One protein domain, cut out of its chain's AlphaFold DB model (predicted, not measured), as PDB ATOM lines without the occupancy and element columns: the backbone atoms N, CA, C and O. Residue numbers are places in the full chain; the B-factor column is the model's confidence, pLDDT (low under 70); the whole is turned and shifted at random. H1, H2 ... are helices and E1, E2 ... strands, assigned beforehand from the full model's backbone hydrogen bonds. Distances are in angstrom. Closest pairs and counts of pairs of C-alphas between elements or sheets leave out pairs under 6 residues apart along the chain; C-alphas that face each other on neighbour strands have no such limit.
ATOM      1  N   ASN A  76      33.721  12.610  23.694       37.44
ATOM      2  CA  ASN A  76      33.762  13.399  24.940       37.44
ATOM      3  C   ASN A  76      33.288  12.625  26.194       37.44
ATOM      4  O   ASN A  76      32.958  13.209  27.230       37.44
ATOM      5  N   VAL A  77      33.271  11.289  26.147       39.53
ATOM      6  CA  VAL A  77      32.797  10.392  27.225       39.53
ATOM      7  C   VAL A  77      33.902  10.105  28.263       39.53
ATOM      8  O   VAL A  77      34.068   8.987  28.733       39.53
ATOM      9  N   GLY A  78      34.687  11.121  28.633       34.72
ATOM     10  CA  GLY A  78      35.721  11.012  29.678       34.72
ATOM     11  C   GLY A  78      35.360  11.689  31.004       34.72
ATOM     12  O   GLY A  78      35.945  11.383  32.040       34.72
ATOM     13  N   GLY A  79      34.396  12.613  30.995       40.75
ATOM     14  CA  GLY A  79      33.987  13.346  32.189       40.75
ATOM     15  C   GLY A  79      32.801  12.682  32.873       40.75
ATOM     16  O   GLY A  79      31.734  12.562  32.268       40.75
ATOM     17  N   ALA A  80      32.959  12.287  34.139       42.78
ATOM     18  CA  ALA A  80      31.812  11.996  34.991       42.78
ATOM     19  C   ALA A  80      30.882  13.230  34.978       42.78
ATOM     20  O   ALA A  80      31.356  14.331  35.276       42.78
ATOM     21  N   PRO A  81      29.605  13.088  34.584       50.44
ATOM     22  CA  PRO A  81      28.678  14.211  34.525       50.44
ATOM     23  C   PRO A  81      28.613  14.902  35.890       50.44
ATOM     24  O   PRO A  81      28.325  14.272  36.911       50.44
ATOM     25  N   ARG A  82      28.946  16.198  35.899       48.47
ATOM     26  CA  ARG A  82      28.855  17.053  37.085       48.47
ATOM     27  C   ARG A  82      27.387  17.357  37.388       48.47
ATOM     28  O   ARG A  82      26.515  17.187  36.539       48.47
ATOM     29  N   SER A  83      27.128  17.752  38.628       46.22
ATOM     30  CA  SER A  83      25.782  17.976  39.151       46.22
ATOM     31  C   SER A  83      24.944  18.925  38.282       46.22
ATOM     32  O   SER A  83      25.424  19.984  37.890       46.22
ATOM     33  N   GLY A  84      23.703  18.536  37.980       49.12
ATOM     34  CA  GLY A  84      22.734  19.307  37.191       49.12
ATOM     35  C   GLY A  84      22.669  18.963  35.698       49.12
ATOM     36  O   GLY A  84      21.823  19.516  34.998       49.12
ATOM     37  N   VAL A  85      23.505  18.047  35.200       61.75
ATOM     38  CA  VAL A  85      23.557  17.702  33.769       61.75
ATOM     39  C   VAL A  85      22.508  16.646  33.409       61.75
ATOM     40  O   VAL A  85      22.353  15.635  34.100       61.75
ATOM     41  N   ALA A  86      21.804  16.863  32.295       68.94
ATOM     42  CA  ALA A  86      20.959  15.852  31.671       68.94
ATOM     43  C   ALA A  86      21.811  14.918  30.794       68.94
ATOM     44  O   ALA A  86      22.574  15.369  29.943       68.94
ATOM     45  N   VAL A  87      21.676  13.607  30.983       67.75
ATOM     46  CA  VAL A  87      22.399  12.578  30.229       67.75
ATOM     47  C   VAL A  87      21.404  11.699  29.487       67.75
ATOM     48  O   VAL A  87      20.465  11.173  30.081       67.75
ATOM     49  N   SER A  88      21.637  11.508  28.190       76.50
ATOM     50  CA  SER A  88      20.909  10.524  27.390       76.50
ATOM     51  C   SER A  88      21.534   9.139  27.554       76.50
ATOM     52  O   SER A  88      22.750   8.975  27.416       76.50
ATOM     53  N   ILE A  89      20.703   8.149  27.866       74.69
ATOM     54  CA  ILE A  89      21.095   6.761  28.107       74.69
ATOM     55  C   ILE A  89      20.310   5.870  27.147       74.69
ATOM     56  O   ILE A  89      19.078   5.861  27.159       74.69
ATOM     57  N   ALA A  90      21.025   5.107  26.324       73.50
ATOM     58  CA  ALA A  90      20.425   4.160  25.392       73.50
ATOM     59  C   ALA A  90      19.842   2.954  26.142       73.50
ATOM     60  O   ALA A  90      20.509   2.358  26.994       73.50
ATOM     61  N   VAL A  91      18.620   2.556  25.802       77.06
ATOM     62  CA  VAL A  91      17.969   1.375  26.369       77.06
ATOM     63  C   VAL A  91      17.817   0.317  25.295       77.06
ATOM     64  O   VAL A  91      17.150   0.519  24.282       77.06
ATOM     65  N   TYR A  92      18.409  -0.838  25.558       77.44
ATOM     66  CA  TYR A  92      18.273  -2.026  24.733       77.44
ATOM     67  C   TYR A  92      17.340  -3.015  25.423       77.44
ATOM     68  O   TYR A  92      17.457  -3.238  26.630       77.44
ATOM     69  N   VAL A  93      16.440  -3.626  24.659       76.31
ATOM     70  CA  VAL A  93      15.585  -4.725  25.119       76.31
ATOM     71  C   VAL A  93      15.936  -5.931  24.254       76.31
ATOM     72  O   VAL A  93      15.748  -5.900  23.039       76.31
ATOM     73  N   GLY A  94      16.542  -6.955  24.860       77.38
ATOM     74  CA  GLY A  94      17.217  -8.011  24.095       77.38
ATOM     75  C   GLY A  94      18.414  -7.453  23.312       77.38
ATOM     76  O   GLY A  94      19.291  -6.805  23.893       77.38
ATOM     77  N   THR A  95      18.452  -7.694  21.999       75.44
ATOM     78  CA  THR A  95      19.476  -7.153  21.083       75.44
ATOM     79  C   THR A  95      19.054  -5.835  20.423       75.44
ATOM     80  O   THR A  95      19.898  -5.128  19.871       75.44
ATOM     81  N   ALA A  96      17.773  -5.462  20.512       70.56
ATOM     82  CA  ALA A  96      17.215  -4.303  19.827       70.56
ATOM     83  C   ALA A  96      17.346  -3.011  20.650       70.56
ATOM     84  O   ALA A  96      17.137  -3.003  21.867       70.56
ATOM     85  N   LEU A  97      17.639  -1.895  19.974       73.12
ATOM     86  CA  LEU A  97      17.537  -0.558  20.562       73.12
ATOM     87  C   LEU A  97      16.052  -0.206  20.726       73.12
ATOM     88  O   LEU A  97      15.347  -0.013  19.738       73.12
ATOM     89  N   ALA A  98      15.585  -0.127  21.970       71.06
ATOM     90  CA  ALA A  98      14.200   0.214  22.283       71.06
ATOM     91  C   ALA A  98      13.968   1.731  22.321       71.06
ATOM     92  O   ALA A  98      12.867   2.192  22.027       71.06
ATOM     93  N   GLY A  99      14.998   2.502  22.677       71.00
ATOM     94  CA  GLY A  99      14.947   3.960  22.695       71.00
ATOM     95  C   GLY A  99      15.979   4.572  23.634       71.00
ATOM     96  O   GLY A  99      16.996   3.956  23.955       71.00
ATOM     97  N   TYR A 100      15.693   5.791  24.087       78.81
ATOM     98  CA  TYR A 100      16.551   6.555  24.988       78.81
ATOM     99  C   TYR A 100      15.768   7.045  26.205       78.81
ATOM    100  O   TYR A 100      14.571   7.333  26.123       78.81
ATOM    101  N   VAL A 101      16.466   7.146  27.332       76.00
ATOM    102  CA  VAL A 101      15.979   7.768  28.566       76.00
ATOM    103  C   VAL A 101      16.891   8.942  28.879       76.00
ATOM    104  O   VAL A 101      18.111   8.828  28.777       76.00
ATOM    105  N   ILE A 102      16.299  10.064  29.266       77.19
ATOM    106  CA  ILE A 102      17.021  11.257  29.691       77.19
ATOM    107  C   ILE A 102      17.018  11.269  31.215       77.19
ATOM    108  O   ILE A 102      15.954  11.310  31.832       77.19
ATOM    109  N   GLY A 103      18.203  11.192  31.819       73.69
ATOM    110  CA  GLY A 103      18.397  11.227  33.265       73.69
ATOM    111  C   GLY A 103      19.043  12.524  33.733       73.69
ATOM    112  O   GLY A 103      19.987  12.989  33.105       73.69
ATOM    113  N   THR A 104      18.584  13.092  34.844       75.19
ATOM    114  CA  THR A 104      19.276  14.193  35.528       75.19
ATOM    115  C   THR A 104      20.297  13.616  36.497       75.19
ATOM    116  O   THR A 104      19.973  12.721  37.282       75.19
ATOM    117  N   VAL A 105      21.522  14.137  36.459       71.12
ATOM    118  CA  VAL A 105      22.643  13.614  37.238       71.12
ATOM    119  C   VAL A 105      23.099  14.615  38.292       71.12
ATOM    120  O   VAL A 105      23.322  15.783  37.993       71.12
ATOM    121  N   VAL A 106      23.272  14.142  39.524       65.19
ATOM    122  CA  VAL A 106      23.881  14.873  40.640       65.19
ATOM    123  C   VAL A 106      25.038  14.039  41.162       65.19
ATOM    124  O   VAL A 106      24.849  12.875  41.506       65.19
ATOM    125  N   ASP A 107      26.244  14.608  41.164       60.72
ATOM    126  CA  ASP A 107      27.471  13.944  41.629       60.72
ATOM    127  C   ASP A 107      27.709  12.560  40.992       60.72
ATOM    128  O   ASP A 107      28.120  11.602  41.645       60.72
ATOM    129  N   GLY A 108      27.417  12.436  39.692       64.94
ATOM    130  CA  GLY A 108      27.545  11.183  38.941       64.94
ATOM    131  C   GLY A 108      26.417  10.165  39.163       64.94
ATOM    132  O   GLY A 108      26.408   9.134  38.488       64.94
ATOM    133  N   ILE A 109      25.454  10.448  40.048       73.62
ATOM    134  CA  ILE A 109      24.281   9.611  40.335       73.62
ATOM    135  C   ILE A 109      23.043  10.149  39.617       73.62
ATOM    136  O   ILE A 109      22.743  11.341  39.660       73.62
ATOM    137  N   ILE A 110      22.282   9.259  38.988       77.94
ATOM    138  CA  ILE A 110      21.026   9.615  38.328       77.94
ATOM    139  C   ILE A 110      19.946   9.813  39.399       77.94
ATOM    140  O   ILE A 110      19.560   8.865  40.082       77.94
ATOM    141  N   ILE A 111      19.436  11.036  39.548       78.12
ATOM    142  CA  ILE A 111      18.414  11.378  40.556       78.12
ATOM    143  C   ILE A 111      16.986  11.300  40.016       78.12
ATOM    144  O   ILE A 111      16.041  11.053  40.762       78.12
ATOM    145  N   SER A 112      16.822  11.497  38.714       77.00
ATOM    146  CA  SER A 112      15.548  11.395  38.020       77.00
ATOM    147  C   SER A 112      15.807  10.963  36.589       77.00
ATOM    148  O   SER A 112      16.888  11.191  36.048       77.00
ATOM    149  N   ALA A 113      14.831  10.302  35.982       79.62
ATOM    150  CA  ALA A 113      14.920   9.872  34.602       79.62
ATOM    151  C   ALA A 113      13.533   9.873  33.963       79.62
ATOM    152  O   ALA A 113      12.540   9.567  34.621       79.62
ATOM    153  N   THR A 114      13.470  10.240  32.687       75.31
ATOM    154  CA  THR A 114      12.241  10.293  31.895       75.31
ATOM    155  C   THR A 114      12.474   9.698  30.512       75.31
ATOM    156  O   THR A 114      13.572   9.773  29.961       75.31
ATOM    157  N   GLY A 115      11.443   9.082  29.947       73.12
ATOM    158  CA  GLY A 115      11.495   8.448  28.634       73.12
ATOM    159  C   GLY A 115      10.153   8.552  27.924       73.12
ATOM    160  O   GLY A 115       9.240   9.237  28.386       73.12
ATOM    161  N   GLN A 116      10.028   7.863  26.792       69.25
ATOM    162  CA  GLN A 116       8.805   7.886  25.995       69.25
ATOM    163  C   GLN A 116       7.590   7.407  26.811       69.25
ATOM    164  O   GLN A 116       7.557   6.284  27.316       69.25
ATOM    165  N   SER A 117       6.576   8.266  26.935       53.25
ATOM    166  CA  SER A 117       5.363   7.964  27.699       53.25
ATOM    167  C   SER A 117       4.646   6.717  27.163       53.25
ATOM    168  O   SER A 117       4.523   6.535  25.953       53.25
ATOM    169  N   GLY A 118       4.171   5.856  28.069       56.91
ATOM    170  CA  GLY A 118       3.408   4.642  27.745       56.91
ATOM    171  C   GLY A 118       4.240   3.398  27.412       56.91
ATOM    172  O   GLY A 118       3.685   2.304  27.324       56.91
ATOM    173  N   ALA A 119       5.561   3.516  27.274       70.38
ATOM    174  CA  ALA A 119       6.422   2.368  27.015       70.38
ATOM    175  C   ALA A 119       6.759   1.593  28.303       70.38
ATOM    176  O   ALA A 119       7.345   2.130  29.241       70.38
ATOM    177  N   VAL A 120       6.454   0.290  28.330       76.75
ATOM    178  CA  VAL A 120       6.699  -0.580  29.502       76.75
ATOM    179  C   VAL A 120       8.195  -0.707  29.828       76.75
ATOM    180  O   VAL A 120       8.570  -0.799  30.995       76.75
ATOM    181  N   TRP A 121       9.074  -0.643  28.823       79.19
ATOM    182  CA  TRP A 121      10.527  -0.687  29.034       79.19
ATOM    183  C   TRP A 121      11.061   0.547  29.771       79.19
ATOM    184  O   TRP A 121      12.066   0.441  30.473       79.19
ATOM    185  N   VAL A 122      10.391   1.700  29.658       80.44
ATOM    186  CA  VAL A 122      10.843   2.959  30.270       80.44
ATOM    187  C   VAL A 122      10.788   2.864  31.786       80.44
ATOM    188  O   VAL A 122      11.758   3.221  32.447       80.44
ATOM    189  N   SER A 123       9.706   2.323  32.353       84.88
ATOM    190  CA  SER A 123       9.586   2.175  33.809       84.88
ATOM    191  C   SER A 123      10.665   1.248  34.375       84.88
ATOM    192  O   SER A 123      11.280   1.559  35.394       84.88
ATOM    193  N   GLN A 124      10.968   0.148  33.681       87.12
ATOM    194  CA  GLN A 124      12.039  -0.764  34.085       87.12
ATOM    195  C   GLN A 124      13.430  -0.140  33.944       87.12
ATOM    196  O   GLN A 124      14.270  -0.331  34.823       87.12
ATOM    197  N   ALA A 125      13.674   0.620  32.872       85.75
ATOM    198  CA  ALA A 125      14.925   1.349  32.691       85.75
ATOM    199  C   ALA A 125      15.122   2.384  33.806       85.75
ATOM    200  O   ALA A 125      16.161   2.380  34.460       85.75
ATOM    201  N   ILE A 126      14.109   3.213  34.078       87.38
ATOM    202  CA  ILE A 126      14.141   4.233  35.134       87.38
ATOM    203  C   ILE A 126      14.422   3.590  36.496       87.38
ATOM    204  O   ILE A 126      15.313   4.053  37.200       87.38
ATOM    205  N   ASN A 127      13.748   2.488  36.835       89.31
ATOM    206  CA  ASN A 127      13.957   1.792  38.111       89.31
ATOM    207  C   ASN A 127      15.388   1.265  38.303       89.31
ATOM    208  O   ASN A 127      15.844   1.138  39.435       89.31
ATOM    209  N   ARG A 128      16.095   0.940  37.215       87.56
ATOM    210  CA  ARG A 128      17.494   0.488  37.269       87.56
ATOM    211  C   ARG A 128      18.506   1.631  37.213       87.56
ATOM    212  O   ARG A 128      19.666   1.417  37.542       87.56
ATOM    213  N   LEU A 129      18.091   2.804  36.744       85.81
ATOM    214  CA  LEU A 129      18.960   3.962  36.553       85.81
ATOM    215  C   LEU A 129      18.894   4.914  37.746       85.81
ATOM    216  O   LEU A 129      19.932   5.332  38.247       85.81
ATOM    217  N   VAL A 130      17.695   5.240  38.232       88.06
ATOM    218  CA  VAL A 130      17.523   6.172  39.352       88.06
ATOM    219  C   VAL A 130      18.174   5.603  40.615       88.06
ATOM    220  O   VAL A 130      18.036   4.421  40.930       88.06
ATOM    221  N   GLY A 131      18.920   6.447  41.322       80.12
ATOM    222  CA  GLY A 131      19.706   6.079  42.498       80.12
ATOM    223  C   GLY A 131      21.020   5.362  42.184       80.12
ATOM    224  O   GLY A 131      21.735   4.998  43.114       80.12
ATOM    225  N   HIS A 132      21.356   5.171  40.905       82.00
ATOM    226  CA  HIS A 132      22.574   4.492  40.475       82.00
ATOM    227  C   HIS A 132      23.512   5.444  39.720       82.00
ATOM    228  O   HIS A 132      23.063   6.445  39.148       82.00
ATOM    229  N   PRO A 133      24.826   5.152  39.701       77.19
ATOM    230  CA  PRO A 133      25.771   5.887  38.877       77.19
ATOM    231  C   PRO A 133      25.420   5.806  37.392       77.19
ATOM    232  O   PRO A 133      24.901   4.791  36.917       77.19
ATOM    233  N   VAL A 134      25.768   6.850  36.641       76.44
ATOM    234  CA  VAL A 134      25.649   6.828  35.179       76.44
ATOM    235  C   VAL A 134      26.497   5.682  34.609       76.44
ATOM    236  O   VAL A 134      27.700   5.629  34.880       76.44
ATOM    237  N   PRO A 135      25.919   4.772  33.799       74.75
ATOM    238  CA  PRO A 135      26.684   3.705  33.166       74.75
ATOM    239  C   PRO A 135      27.804   4.275  32.291       74.75
ATOM    240  O   PRO A 135      27.555   5.161  31.474       74.75
ATOM    241  N   ALA A 136      29.016   3.720  32.396       72.00
ATOM    242  CA  ALA A 136      30.165   4.172  31.604       72.00
ATOM    243  C   ALA A 136      29.897   4.111  30.090       72.00
ATOM    244  O   ALA A 136      30.278   5.009  29.348       72.00
ATOM    245  N   SER A 137      29.168   3.087  29.635       71.25
ATOM    246  CA  SER A 137      28.776   2.922  28.232       71.25
ATOM    247  C   SER A 137      27.556   3.754  27.818       71.25
ATOM    248  O   SER A 137      27.086   3.613  26.691       71.25
ATOM    249  N   ARG A 138      26.985   4.555  28.734       70.19
ATOM    250  CA  ARG A 138      25.723   5.299  28.557       70.19
ATOM    251  C   ARG A 138      24.599   4.438  27.973       70.19
ATOM    252  O   ARG A 138      23.770   4.901  27.193       70.19
ATOM    253  N   SER A 139      24.568   3.166  28.363       77.44
ATOM    254  CA  SER A 139      23.590   2.203  27.877       77.44
ATOM    255  C   SER A 139      23.163   1.240  28.971       77.44
ATOM    256  O   SER A 139      24.000   0.783  29.751       77.44
ATOM    257  N   ILE A 140      21.902   0.830  28.949       79.75
ATOM    258  CA  ILE A 140      21.375  -0.240  29.791       79.75
ATOM    259  C   ILE A 140      20.705  -1.311  28.935       79.75
ATOM    260  O   ILE A 140      20.073  -1.016  27.920       79.75
ATOM    261  N   ARG A 141      20.855  -2.570  29.353       85.12
ATOM    262  CA  ARG A 141      20.200  -3.726  28.738       85.12
ATOM    263  C   ARG A 141      19.119  -4.264  29.666       85.12
ATOM    264  O   ARG A 141      19.371  -4.546  30.841       85.12
ATOM    265  N   LEU A 142      17.918  -4.396  29.126       86.00
ATOM    266  CA  LEU A 142      16.767  -5.007  29.770       86.00
ATOM    267  C   LEU A 142      16.505  -6.384  29.158       86.00
ATOM    268  O   LEU A 142      16.789  -6.629  27.984       86.00
ATOM    269  N   SER A 143      15.955  -7.278  29.979       86.56
ATOM    270  CA  SER A 143      15.473  -8.576  29.509       86.56
ATOM    271  C   SER A 143      14.226  -8.392  28.644       86.56
ATOM    272  O   SER A 143      13.493  -7.416  28.804       86.56
ATOM    273  N   CYS A 144      13.940  -9.363  27.780       81.50
ATOM    274  CA  CYS A 144      12.688  -9.402  27.026       81.50
ATOM    275  C   CYS A 144      11.449  -9.527  27.931       81.50
ATOM    276  O   CYS A 144      10.354  -9.205  27.483       81.50
ATOM    277  N   ASP A 145      11.621  -9.895  29.207       83.06
ATOM    278  CA  ASP A 145      10.556  -9.988  30.229       83.06
ATOM    279  C   ASP A 145       9.858  -8.650  30.533       83.06
ATOM    280  O   ASP A 145       8.894  -8.590  31.294       83.06
ATOM    281  N   VAL A 146      10.340  -7.553  29.944       82.56
ATOM    282  CA  VAL A 146       9.604  -6.289  29.864       82.56
ATOM    283  C   VAL A 146       8.259  -6.460  29.158       82.56
ATOM    284  O   VAL A 146       7.285  -5.794  29.512       82.56
ATOM    285  N   TYR A 147       8.205  -7.325  28.148       80.62
ATOM    286  CA  TYR A 147       6.987  -7.615  27.408       80.62
ATOM    287  C   TYR A 147       6.227  -8.776  28.061       80.62
ATOM    288  O   TYR A 147       6.857  -9.709  28.565       80.62
ATOM    289  N   PRO A 148       4.881  -8.774  28.027       79.88
ATOM    290  CA  PRO A 148       4.095  -9.892  28.532       79.88
ATOM    291  C   PRO A 148       4.507 -11.217  27.876       79.88
ATOM    292  O   PRO A 148       4.755 -11.244  26.661       79.88
ATOM    293  N   PRO A 149       4.535 -12.327  28.635       74.69
ATOM    294  CA  PRO A 149       4.875 -13.630  28.082       74.69
ATOM    295  C   PRO A 149       3.895 -13.994  26.957       74.69
ATOM    296  O   PRO A 149       2.691 -13.774  27.075       74.69
ATOM    297  N   ASN A 150       4.419 -14.544  25.859       79.88
ATOM    298  CA  ASN A 150       3.682 -14.887  24.631       79.88
ATOM    299  C   ASN A 150       3.114 -13.705  23.819       79.88
ATOM    300  O   ASN A 150       2.390 -13.934  22.850       79.88
ATOM    301  N   SER A 151       3.442 -12.455  24.159       78.62
ATOM    302  CA  SER A 151       3.153 -11.319  23.274       78.62
ATOM    303  C   SER A 151       3.998 -11.381  21.996       78.62
ATOM    304  O   SER A 151       5.080 -11.981  21.964       78.62
ATOM    305  N   MET A 152       3.515 -10.748  20.926       75.25
ATOM    306  CA  MET A 152       4.259 -10.659  19.665       75.25
ATOM    307  C   MET A 152       5.591  -9.924  19.873       75.25
ATOM    308  O   MET A 152       6.609 -10.293  19.293       75.25
ATOM    309  N   GLU A 153       5.592  -8.916  20.737       72.88
ATOM    310  CA  GLU A 153       6.743  -8.113  21.136       72.88
ATOM    311  C   GLU A 153       7.777  -8.957  21.890       72.88
ATOM    312  O   GLU A 153       8.962  -8.909  21.559       72.88
ATOM    313  N   TYR A 154       7.329  -9.803  22.827       75.44
ATOM    314  CA  TYR A 154       8.198 -10.755  23.521       75.44
ATOM    315  C   TYR A 154       8.842 -11.744  22.542       75.44
ATOM    316  O   TYR A 154      10.060 -11.910  22.546       75.44
ATOM    317  N   ILE A 155       8.044 -12.356  21.655       74.38
ATOM    318  CA  ILE A 155       8.538 -13.320  20.658       74.38
ATOM    319  C   ILE A 155       9.538 -12.664  19.697       74.38
ATOM    320  O   ILE A 155      10.536 -13.287  19.340       74.38
ATOM    321  N   ARG A 156       9.293 -11.412  19.285       77.00
ATOM    322  CA  ARG A 156      10.233 -10.647  18.453       77.00
ATOM    323  C   ARG A 156      11.538 -10.365  19.188       77.00
ATOM    324  O   ARG A 156      12.588 -10.522  18.585       77.00
ATOM    325  N   CYS A 157      11.472 -10.011  20.469       76.00
ATOM    326  CA  CYS A 157      12.650  -9.715  21.281       76.00
ATOM    327  C   CYS A 157      13.548 -10.939  21.521       76.00
ATOM    328  O   CYS A 157      14.766 -10.834  21.462       76.00
ATOM    329  N   ILE A 158      12.976 -12.120  21.781       80.12
ATOM    330  CA  ILE A 158      13.788 -13.331  22.017       80.12
ATOM    331  C   ILE A 158      14.368 -13.929  20.726       80.12
ATOM    332  O   ILE A 158      15.236 -14.797  20.793       80.12
ATOM    333  N   ARG A 159      13.846 -13.530  19.559       77.25
ATOM    334  CA  ARG A 159      14.293 -14.000  18.237       77.25
ATOM    335  C   ARG A 159      15.188 -12.996  17.503       77.25
ATOM    336  O   ARG A 159      15.640 -13.323  16.408       77.25
ATOM    337  N   SER A 160      15.381 -11.796  18.055       64.75
ATOM    338  CA  SER A 160      16.255 -10.749  17.509       64.75
ATOM    339  C   SER A 160      17.716 -10.941  17.886       64.75
ATOM    340  O   SER A 160      17.978 -11.544  18.946       64.75
TER     341      SER A 160
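This is residues 76 to 160 of the 160 residues of an uncharacterized protein of Collinsella sp (UniProt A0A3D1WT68). A strongly twisted sheet of four strands, curled like part of a barrel, wraps round one helix, H1. The long hairpin of E1 and E2 runs along the longest axis, with the short helix H2 at one end, only grazing the sheet, and residues 76 to 84 near the other end. The printed part has 85 residues, with four named strands and two named helices in the order E1 E2 E3 H1 E4 H2; the sheet runs E3 E2 E1 E4 and is mixed, and the class is mixed, helices and strands. The whole is compact, with a radius of gyration of the C-alphas of 13.6 A, yet elongated in outline, spanning 42 by 23 by 17 A.

Start at Asn 76 and go on to C-alpha 85 at (23.557, 17.702, 33.769), where E1 begins; it runs through residues 85 to 93, 25.3 A long. E2, residues 96 to 106, runs 29.1 A and bends by 55 degrees at residue 99. E3 follows at residues 109 to 114, 14.7 A long. Find C-alpha 120 at (6.699, -0.580, 29.502); from there H1 runs through residues 120 to 129, 14.9 A long. E4 is short, residues 139 to 142, 10.1 A. H2, residues 152 to 159, covers 10.7 A and ends at C-alpha 159 at (14.293, -14.000, 18.237).

Begin with the sheet, where E1, E2 and E3 form a meander, each strand the antiparallel neighbour of the one before. In the hairpin of E1 and E2, look for N 89 and O 101, 2.8 A apart, and N 101 and O 89, 2.9 A. In the hairpin of E2 and E3, N 104 and O 112 are 2.8 A apart. E4 is parallel to E1, at 37 degrees between their directions, with N 140 and O 90 at 2.8 A. E3 and E4 are the edge strands and are apart. H1 is on one face of the sheet, two layers in all, and the sheet curls round it. Its closest C-alphas to E3 are those of Ile 126 and Ala 113, 5.7 A apart; to E4, those of Ala 125 and Leu 142, 7.2 A. H2 only grazes the sheet with residues 154 to 158; its closest C-alpha to E1 is that of Cys 157, 6.9 A from that of Val 93. H1 and H2 are apart. In H2 every O i to N i+4 pair is within hydrogen-bond range; in H1, 5 of 6 are.

The two C-alphas farthest apart are those of Arg 82 and Asn 150, at 42.5 A. The printed part has no cut and no long link, and it ends at residue 160, the chain's last. The mean pLDDT of the printed part is 72.6; look for values under 70 at residues 76 to 87, 106 to 108, 116 to 118 and 160.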